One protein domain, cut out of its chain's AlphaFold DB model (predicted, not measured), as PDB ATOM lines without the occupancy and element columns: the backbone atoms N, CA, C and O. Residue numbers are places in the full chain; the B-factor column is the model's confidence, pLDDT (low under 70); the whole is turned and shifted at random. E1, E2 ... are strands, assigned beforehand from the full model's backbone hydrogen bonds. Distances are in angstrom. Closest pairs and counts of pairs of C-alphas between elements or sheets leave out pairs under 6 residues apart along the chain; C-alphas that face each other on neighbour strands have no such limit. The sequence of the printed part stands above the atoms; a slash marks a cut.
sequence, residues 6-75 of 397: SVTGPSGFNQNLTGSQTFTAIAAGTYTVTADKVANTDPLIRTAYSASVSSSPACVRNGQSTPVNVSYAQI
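AT A GLANCE: This is residues 6 to 75 of the 397 residues of the protein "NHL repeat containing protein" of Meiothermus ruber (strain ATCC 35948 / DSM 1279 / VKM B-1258 / 21) (UniProt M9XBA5). The model is a loose rod of strands and long loops: a small, strongly twisted sheet of four strands, E2, E1, E3 and E5, takes up one part of its length, and a two-stranded ribbon of E4 and E6 follows further along it. The long link of residues 36 to 47 loops out past the ribbon to one end of the rod, at Leu 44, and the link after E5 makes the other end, at Asn 62. The printed part has 70 residues with no named helix and six named strands, E1 to E6 in order along the chain; the class is all strand, though named strands hold 28 of the 70 residues. The sheets, in the orders E2, E1, E3, E5 and E4, E6, are antiparallel; the radius of gyration of the C-alphas is 14.5 A, and the spans are 49 by 19 by 15 A.

IN THESE COORDINATES: E1, residues 6 to 8, begins at C-alpha 6 at (164.979, 195.367, 222.503) and is 6.5 A long. E2, residues 14 to 17, is 10.1 A long. E3, residues 29 to 35, is the longest strand, 19.8 A from C-alpha 29 at (180.565, 199.724, 220.581) to C-alpha 35. E4, residues 48 to 53, is 16.7 A long, and E5, residues 58 to 60, is 6.4 A. E6, residues 70 to 74, is 13.6 A long and ends at C-alpha 74 at (149.709, 206.987, 227.684).

HOW THE PARTS SIT: E1 and E2 form a hairpin, antiparallel at 158 degrees, with N 7 and O 15 at 2.8 A, within hydrogen-bond range. E1 and E3 are antiparallel at 162 degrees, with N 32 and O 8 at 2.8 A. E3 pairs in a staggered way: its residues 32 to 34 pair with E1, and its residues 29 to 31 with E5. E3 and E5 are antiparallel at 143 degrees, with N 31 and O 58 at 2.8 A. E2 and E5 are the edge strands. The closest C-alphas of E3 and E4 are those of Ala 35 and Ala 51, 5.7 A apart. E4 and E6 are antiparallel at 151 degrees, with N 50 and O 73 at 2.8 A. Residues 38 to 39 make a short antiparallel pairing with residues 48 to 49 of E4. E1 and E2 are apart from E4 and E6.

THE WHOLE: The C-alphas farthest apart are those of Leu 44 and Asn 62, at 49.5 A. The printed part has no cut. The links E2 to E3 and E3 to E4 are long, with 11 and 12 residues. The mean pLDDT of the printed part is 95.7, and no printed residue is under 70.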
ATOM      1  N   SER A   6     163.934 196.164 223.144       97.31
ATOM      2  CA  SER A   6     164.979 195.367 222.503       97.31
ATOM      3  C   SER A   6     166.288 196.147 222.502       97.31
ATOM      4  O   SER A   6     166.318 197.336 222.183       97.31
ATOM      5  N   VAL A   7     167.371 195.479 222.884       97.75
ATOM      6  CA  VAL A   7     168.729 196.023 222.869       97.75
ATOM      7  C   VAL A   7     169.572 195.145 221.964       97.75
ATOM      8  O   VAL A   7     169.808 193.978 222.272       97.75
ATOM      9  N   THR A   8     170.047 195.714 220.863       98.06
ATOM     10  CA  THR A   8     170.942 195.038 219.917       98.06
ATOM     11  C   THR A   8     172.297 195.725 219.887       98.06
ATOM     12  O   THR A   8     172.386 196.926 220.130       98.06
ATOM     13  N   GLY A   9     173.369 194.982 219.628       97.06
ATOM     14  CA  GLY A   9     174.723 195.528 219.667       97.06
ATOM     15  C   GLY A   9     175.774 194.639 219.003       97.06
ATOM     16  O   GLY A   9     175.431 193.692 218.289       97.06
ATOM     17  N   PRO A  10     177.065 194.937 219.220       96.81
ATOM     18  CA  PRO A  10     178.179 194.201 218.631       96.81
ATOM     19  C   PRO A  10     178.173 192.714 218.995       96.81
ATOM     20  O   PRO A  10     177.579 192.299 219.990       96.81
ATOM     21  N   SER A  11     178.877 191.909 218.197       94.31
ATOM     22  CA  SER A  11     179.078 190.472 218.449       94.31
ATOM     23  C   SER A  11     177.779 189.674 218.633       94.31
ATOM     24  O   SER A  11     177.745 188.700 219.379       94.31
ATOM     25  N   GLY A  12     176.701 190.092 217.963       93.81
ATOM     26  CA  GLY A  12     175.401 189.427 218.044       93.81
ATOM     27  C   GLY A  12     174.651 189.666 219.357       93.81
ATOM     28  O   GLY A  12     173.714 188.926 219.649       93.81
ATOM     29  N   PHE A  13     175.034 190.675 220.149       97.25
ATOM     30  CA  PHE A  13     174.304 191.033 221.360       97.25
ATOM     31  C   PHE A  13     172.848 191.366 221.017       97.25
ATOM     32  O   PHE A  13     172.586 192.264 220.217       97.25
ATOM     33  N   ASN A  14     171.909 190.640 221.620       97.50
ATOM     34  CA  ASN A  14     170.476 190.830 221.445       97.50
ATOM     35  C   ASN A  14     169.761 190.448 222.745       97.50
ATOM     36  O   ASN A  14     169.869 189.308 223.196       97.50
ATOM     37  N   GLN A  15     169.082 191.406 223.366       97.81
ATOM     38  CA  GLN A  15     168.390 191.229 224.639       97.81
ATOM     39  C   GLN A  15     166.995 191.846 224.574       97.81
ATOM     40  O   GLN A  15     166.825 192.947 224.053       97.81
ATOM     41  N   ASN A  16     166.017 191.158 225.163       96.94
ATOM     42  CA  ASN A  16     164.660 191.665 225.341       96.94
ATOM     43  C   ASN A  16     164.414 191.942 226.822       96.94
ATOM     44  O   ASN A  16     164.625 191.066 227.659       96.94
ATOM     45  N   LEU A  17     163.951 193.149 227.137       96.06
ATOM     46  CA  LEU A  17     163.780 193.624 228.502       96.06
ATOM     47  C   LEU A  17     162.318 193.941 228.800       96.06
ATOM     48  O   LEU A  17     161.639 194.613 228.019       96.06
ATOM     49  N   THR A  18     161.877 193.517 229.984       94.31
ATOM     50  CA  THR A  18     160.566 193.848 230.564       94.31
ATOM     51  C   THR A  18     160.631 194.903 231.666       94.31
ATOM     52  O   THR A  18     159.592 195.351 232.154       94.31
ATOM     53  N   GLY A  19     161.841 195.315 232.040       92.25
ATOM     54  CA  GLY A  19     162.136 196.305 233.068       92.25
ATOM     55  C   GLY A  19     163.592 196.763 232.985       92.25
ATOM     56  O   GLY A  19     164.324 196.367 232.077       92.25
ATOM     57  N   SER A  20     164.007 197.611 233.923       94.19
ATOM     58  CA  SER A  20     165.373 198.135 233.970       94.19
ATOM     59  C   SER A  20     166.399 197.014 234.139       94.19
ATOM     60  O   SER A  20     166.267 196.180 235.033       94.19
ATOM     61  N   GLN A  21     167.446 197.030 233.313       95.56
ATOM     62  CA  GLN A  21     168.556 196.086 233.399       95.56
ATOM     63  C   GLN A  21     169.893 196.799 233.185       95.56
ATOM     64  O   GLN A  21     170.012 197.698 232.354       95.56
ATOM     65  N   THR A  22     170.909 196.365 233.928       95.69
ATOM     66  CA  THR A  22     172.305 196.742 233.705       95.69
ATOM     67  C   THR A  22     173.038 195.556 233.099       95.69
ATOM     68  O   THR A  22     173.027 194.464 233.663       95.69
ATOM     69  N   PHE A  23     173.688 195.775 231.961       95.12
ATOM     70  CA  PHE A  23     174.559 194.782 231.343       95.12
ATOM     71  C   PHE A  23     176.011 195.088 231.698       95.12
ATOM     72  O   PHE A  23     176.497 196.194 231.461       95.12
ATOM     73  N   THR A  24     176.704 194.112 232.273       93.88
ATOM     74  CA  THR A  24     178.127 194.198 232.611       93.88
ATOM     75  C   THR A  24     178.941 193.313 231.672       93.88
ATOM     76  O   THR A  24     178.404 192.394 231.057       93.88
ATOM     77  N   ALA A  25     180.237 193.611 231.533       90.62
ATOM     78  CA  ALA A  25     181.165 192.860 230.678       90.62
ATOM     79  C   ALA A  25     180.725 192.723 229.201       90.62
ATOM     80  O   ALA A  25     181.069 191.753 228.528       90.62
ATOM     81  N   ILE A  26     179.985 193.708 228.684       94.38
ATOM     82  CA  ILE A  26     179.626 193.788 227.265       94.38
ATOM     83  C   ILE A  26     180.740 194.466 226.461       94.38
ATOM     84  O   ILE A  26     181.487 195.293 226.986       94.38
ATOM     85  N   ALA A  27     180.851 194.132 225.175       95.19
ATOM     86  CA  ALA A  27     181.842 194.738 224.293       95.19
ATOM     87  C   ALA A  27     181.594 196.249 224.131       95.19
ATOM     88  O   ALA A  27     180.447 196.688 224.030       95.19
ATOM     89  N   ALA A  28     182.660 197.047 224.048       95.50
ATOM     90  CA  ALA A  28     182.527 198.433 223.613       95.50
ATOM     91  C   ALA A  28     181.985 198.499 222.174       95.50
ATOM     92  O   ALA A  28     182.299 197.654 221.336       95.50
ATOM     93  N   GLY A  29     181.177 199.516 221.888       96.31
ATOM     94  CA  GLY A  29     180.565 199.724 220.581       96.31
ATOM     95  C   GLY A  29     179.189 200.377 220.666       96.31
ATOM     96  O   GLY A  29     178.774 200.869 221.716       96.31
ATOM     97  N   THR A  30     178.495 200.402 219.533       97.38
ATOM     98  CA  THR A  30     177.178 201.028 219.398       97.38
ATOM     99  C   THR A  30     176.072 200.009 219.651       97.38
ATOM    100  O   THR A  30     176.028 198.971 218.996       97.38
ATOM    101  N   TYR A  31     175.165 200.336 220.566       97.56
ATOM    102  CA  TYR A  31     173.990 199.546 220.908       97.56
ATOM    103  C   TYR A  31     172.726 200.291 220.488       97.56
ATOM    104  O   TYR A  31     172.522 201.446 220.858       97.56
ATOM    105  N   THR A  32     171.855 199.633 219.739       97.94
ATOM    106  CA  THR A  32     170.551 200.174 219.365       97.94
ATOM    107  C   THR A  32     169.520 199.696 220.370       97.94
ATOM    108  O   THR A  32     169.310 198.494 220.530       97.94
ATOM    109  N   VAL A  33     168.864 200.647 221.028       97.88
ATOM    110  CA  VAL A  33     167.734 200.392 221.920       97.88
ATOM    111  C   VAL A  33     166.453 200.820 221.219       97.88
ATOM    112  O   VAL A  33     166.326 201.977 220.808       97.88
ATOM    113  N   THR A  34     165.507 199.901 221.086       97.38
ATOM    114  CA  THR A  34     164.154 200.166 220.589       97.38
ATOM    115  C   THR A  34     163.135 199.744 221.633       97.38
ATOM    116  O   THR A  34     163.406 198.904 222.491       97.38
ATOM    117  N   ALA A  35     161.956 200.352 221.588       96.56
ATOM    118  CA  ALA A  35     160.869 200.021 222.491       96.56
ATOM    119  C   ALA A  35     159.541 200.074 221.740       96.56
ATOM    120  O   ALA A  35     159.271 201.029 221.008       96.56
ATOM    121  N   ASP A  36     158.731 199.039 221.923       95.25
ATOM    122  CA  ASP A  36     157.433 198.903 221.271       95.25
ATOM    123  C   ASP A  36     156.331 199.582 222.085       95.25
ATOM    124  O   ASP A  36     156.460 199.789 223.290       95.25
ATOM    125  N   LYS A  37     155.193 199.873 221.446       95.38
ATOM    126  CA  LYS A  37     153.967 200.201 222.184       95.38
ATOM    127  C   LYS A  37     153.507 199.007 223.017       95.38
ATOM    128  O   LYS A  37     153.683 197.854 222.626       95.38
ATOM    129  N   VAL A  38     152.839 199.304 224.123       95.69
ATOM    130  CA  VAL A  38     152.293 198.311 225.056       95.69
ATOM    131  C   VAL A  38     150.879 198.718 225.475       95.69
ATOM    132  O   VAL A  38     150.582 199.912 225.560       95.69
ATOM    133  N   ALA A  39     149.995 197.754 225.736       95.69
ATOM    134  CA  ALA A  39     148.631 198.000 226.225       95.69
ATOM    135  C   ALA A  39     148.270 197.118 227.441       95.69
ATOM    136  O   ALA A  39     148.809 196.021 227.608       95.69
ATOM    137  N   ASN A  40     147.530 197.679 228.408       94.56
ATOM    138  CA  ASN A  40     147.272 197.000 229.686       94.56
ATOM    139  C   ASN A  40     146.195 195.929 229.486       94.56
ATOM    140  O   ASN A  40     145.736 195.713 228.374       94.56
ATOM    141  N   THR A  41     145.786 195.242 230.544       94.06
ATOM    142  CA  THR A  41     144.624 194.352 230.476       94.06
ATOM    143  C   THR A  41     143.393 195.097 230.969       94.06
ATOM    144  O   THR A  41     143.406 195.616 232.084       94.06
ATOM    145  N   ASP A  42     142.335 195.107 230.169       96.06
ATOM    146  CA  ASP A  42     141.011 195.609 230.531       96.06
ATOM    147  C   ASP A  42     139.974 194.764 229.767       96.06
ATOM    148  O   ASP A  42     140.199 194.485 228.588       96.06
ATOM    149  N   PRO A  43     138.880 194.309 230.404       94.81
ATOM    150  CA  PRO A  43     137.898 193.434 229.763       94.81
ATOM    151  C   PRO A  43     137.022 194.149 228.726       94.81
ATOM    152  O   PRO A  43     136.247 193.491 228.040       94.81
ATOM    153  N   LEU A  44     137.089 195.476 228.630       96.75
ATOM    154  CA  LEU A  44     136.387 196.256 227.619       96.75
ATOM    155  C   LEU A  44     137.396 196.939 226.698       96.75
ATOM    156  O   LEU A  44     137.409 196.671 225.498       96.75
ATOM    157  N   ILE A  45     138.227 197.835 227.238       97.75
ATOM    158  CA  ILE A  45     139.081 198.711 226.427       97.75
ATOM    159  C   ILE A  45     140.399 198.993 227.135       97.75
ATOM    160  O   ILE A  45     140.455 199.697 228.148       97.75
ATOM    161  N   ARG A  46     141.493 198.501 226.554       97.56
ATOM    162  CA  ARG A  46     142.835 198.677 227.114       97.56
ATOM    163  C   ARG A  46     143.291 200.136 227.088       97.56
ATOM    164  O   ARG A  46     142.928 200.927 226.220       97.56
ATOM    165  N   THR A  47     144.174 200.482 228.009       97.81
ATOM    166  CA  THR A  47     145.001 201.687 227.958       97.81
ATOM    167  C   THR A  47     146.294 201.370 227.221       97.81
ATOM    168  O   THR A  47     147.000 200.433 227.594       97.81
ATOM    169  N   ALA A  48     146.617 202.163 226.202       97.75
ATOM    170  CA  ALA A  48     147.816 202.007 225.387       97.75
ATOM    171  C   ALA A  48     148.876 203.047 225.747       97.75
ATOM    172  O   ALA A  48     148.542 204.185 226.081       97.75
ATOM    173  N   TYR A  49     150.150 202.683 225.613       97.50
ATOM    174  CA  TYR A  49     151.288 203.546 225.903       97.50
ATOM    175  C   TYR A  49     152.297 203.510 224.756       97.50
ATOM    176  O   TYR A  49     152.648 202.442 224.251       97.50
ATOM    177  N   SER A  50     152.778 204.688 224.372       95.81
ATOM    178  CA  SER A  50     153.877 204.860 223.426       95.81
ATOM    179  C   SER A  50     155.192 204.971 224.178       95.81
ATOM    180  O   SER A  50     155.288 205.713 225.158       95.81
ATOM    181  N   ALA A  51     156.198 204.243 223.704       95.88
ATOM    182  CA  ALA A  51     157.539 204.314 224.250       95.88
ATOM    183  C   ALA A  51     158.326 205.489 223.653       95.88
ATOM    184  O   ALA A  51     158.196 205.805 222.469       95.88
ATOM    185  N   SER A  52     159.199 206.085 224.455       95.75
ATOM    186  CA  SER A  52     160.278 206.956 223.996       95.75
ATOM    187  C   SER A  52     161.605 206.468 224.557       95.75
ATOM    188  O   SER A  52     161.698 206.143 225.741       95.75
ATOM    189  N   VAL A  53     162.626 206.419 223.702       96.94
ATOM    190  CA  VAL A  53     163.978 205.976 224.052       96.94
ATOM    191  C   VAL A  53     164.917 207.176 223.976       96.94
ATOM    192  O   VAL A  53     165.062 207.784 222.918       96.94
ATOM    193  N   SER A  54     165.561 207.528 225.086       94.81
ATOM    194  CA  SER A  54     166.593 208.568 225.096       94.81
ATOM    195  C   SER A  54     167.910 208.016 224.559       94.81
ATOM    196  O   SER A  54     168.293 206.915 224.942       94.81
ATOM    197  N   SER A  55     168.666 208.806 223.799       88.75
ATOM    198  CA  SER A  55     170.082 208.506 223.522       88.75
ATOM    199  C   SER A  55     170.329 207.151 222.834       88.75
ATOM    200  O   SER A  55     171.328 206.491 223.112       88.75
ATOM    201  N   SER A  56     169.419 206.732 221.948       93.44
ATOM    202  CA  SER A  56     169.592 205.567 221.073       93.44
ATOM    203  C   SER A  56     169.881 206.023 219.633       93.44
ATOM    204  O   SER A  56     169.185 206.918 219.147       93.44
ATOM    205  N   PRO A  57     170.871 205.434 218.940       95.62
ATOM    206  CA  PRO A  57     171.765 204.390 219.435       95.62
ATOM    207  C   PRO A  57     172.775 204.919 220.474       95.62
ATOM    208  O   PRO A  57     173.232 206.059 220.400       95.62
ATOM    209  N   ALA A  58     173.125 204.074 221.442       95.56
ATOM    210  CA  ALA A  58     173.999 204.387 222.566       95.56
ATOM    211  C   ALA A  58     175.420 203.860 222.334       95.56
ATOM    212  O   ALA A  58     175.614 202.699 221.983       95.56
ATOM    213  N   CYS A  59     176.434 204.693 222.563       96.19
ATOM    214  CA  CYS A  59     177.837 204.294 222.434       96.19
ATOM    215  C   CYS A  59     178.400 203.886 223.801       96.19
ATOM    216  O   CYS A  59     178.487 204.716 224.708       96.19
ATOM    217  N   VAL A  60     178.782 202.619 223.952       95.81
ATOM    218  CA  VAL A  60     179.429 202.075 225.154       95.81
ATOM    219  C   VAL A  60     180.939 202.068 224.937       95.81
ATOM    220  O   VAL A  60     181.430 201.514 223.954       95.81
ATOM    221  N   ARG A  61     181.693 202.683 225.855       95.00
ATOM    222  CA  ARG A  61     183.165 202.727 225.822       95.00
ATOM    223  C   ARG A  61     183.755 201.802 226.885       95.00
ATOM    224  O   ARG A  61     183.129 201.563 227.913       95.00
ATOM    225  N   ASN A  62     184.978 201.321 226.658       92.69
ATOM    226  CA  ASN A  62     185.673 200.454 227.613       92.69
ATOM    227  C   ASN A  62     185.744 201.096 229.007       92.69
ATOM    228  O   ASN A  62     186.200 202.230 229.151       92.69
ATOM    229  N   GLY A  63     185.288 200.354 230.018       90.06
ATOM    230  CA  GLY A  63     185.284 200.790 231.418       90.06
ATOM    231  C   GLY A  63     184.286 201.905 231.756       90.06
ATOM    232  O   GLY A  63     184.336 202.424 232.867       90.06
ATOM    233  N   GLN A  64     183.402 202.290 230.831       93.50
ATOM    234  CA  GLN A  64     182.401 203.342 231.029       93.50
ATOM    235  C   GLN A  64     180.983 202.766 230.996       93.50
ATOM    236  O   GLN A  64     180.720 201.765 230.330       93.50
ATOM    237  N   SER A  65     180.061 203.437 231.687       93.06
ATOM    238  CA  SER A  65     178.630 203.131 231.640       93.06
ATOM    239  C   SER A  65     177.893 204.176 230.808       93.06
ATOM    240  O   SER A  65     178.122 205.374 230.978       93.06
ATOM    241  N   THR A  66     176.991 203.726 229.933       95.25
ATOM    242  CA  THR A  66     176.148 204.598 229.105       95.25
ATOM    243  C   THR A  66     174.681 204.355 229.464       95.25
ATOM    244  O   THR A  66     174.148 203.300 229.116       95.25
ATOM    245  N   PRO A  67     174.010 205.287 230.166       96.00
ATOM    246  CA  PRO A  67     172.605 205.124 230.513       96.00
ATOM    247  C   PRO A  67     171.700 205.371 229.299       96.00
ATOM    248  O   PRO A  67     171.866 206.346 228.568       96.00
ATOM    249  N   VAL A  68     170.699 204.507 229.131       96.94
ATOM    250  CA  VAL A  68     169.603 204.674 228.169       96.94
ATOM    251  C   VAL A  68     168.292 204.592 228.935       96.94
ATOM    252  O   VAL A  68     167.989 203.565 229.540       96.94
ATOM    253  N   ASN A  69     167.510 205.670 228.910       96.38
ATOM    254  CA  ASN A  69     166.191 205.701 229.523       96.38
ATOM    255  C   ASN A  69     165.123 205.342 228.493       96.38
ATOM    256  O   ASN A  69     165.075 205.911 227.401       96.38
ATOM    257  N   VAL A  70     164.234 204.432 228.879       97.00
ATOM    258  CA  VAL A  70     162.995 204.152 228.155       97.00
ATOM    259  C   VAL A  70     161.836 204.564 229.046       97.00
ATOM    260  O   VAL A  70     161.726 204.100 230.180       97.00
ATOM    261  N   SER A  71     160.970 205.429 228.537       95.88
ATOM    262  CA  SER A  71     159.749 205.858 229.217       95.88
ATOM    263  C   SER A  71     158.526 205.531 228.373       95.88
ATOM    264  O   SER A  71     158.606 205.449 227.149       95.88
ATOM    265  N   TYR A  72     157.392 205.337 229.040       96.19
ATOM    266  CA  TYR A  72     156.113 205.030 228.411       96.19
ATOM    267  C   TYR A  72     155.095 206.096 228.795       96.19
ATOM    268  O   TYR A  72     154.845 206.321 229.978       96.19
ATOM    269  N   ALA A  73     154.502 206.741 227.796       96.69
ATOM    270  CA  ALA A  73     153.449 207.733 227.977       96.69
ATOM    271  C   ALA A  73     152.131 207.198 227.417       96.69
ATOM    272  O   ALA A  73     152.107 206.607 226.338       96.69
ATOM    273  N   GLN A  74     151.031 207.403 228.144       97.25
ATOM    274  CA  GLN A  74     149.709 206.987 227.684       97.25
ATOM    275  C   GLN A  74     149.368 207.669 226.355       97.25
ATOM    276  O   GLN A  74     149.540 208.878 226.202       97.25
ATOM    277  N   ILE A  75     148.831 206.902 225.410       98.44
ATOM    278  CA  ILE A  75     148.250 207.437 224.180       98.44
ATOM    279  C   ILE A  75     146.878 208.015 224.541       98.44
ATOM    280  O   ILE A  75     146.010 207.244 224.968       98.44
TER     281      ILE A  75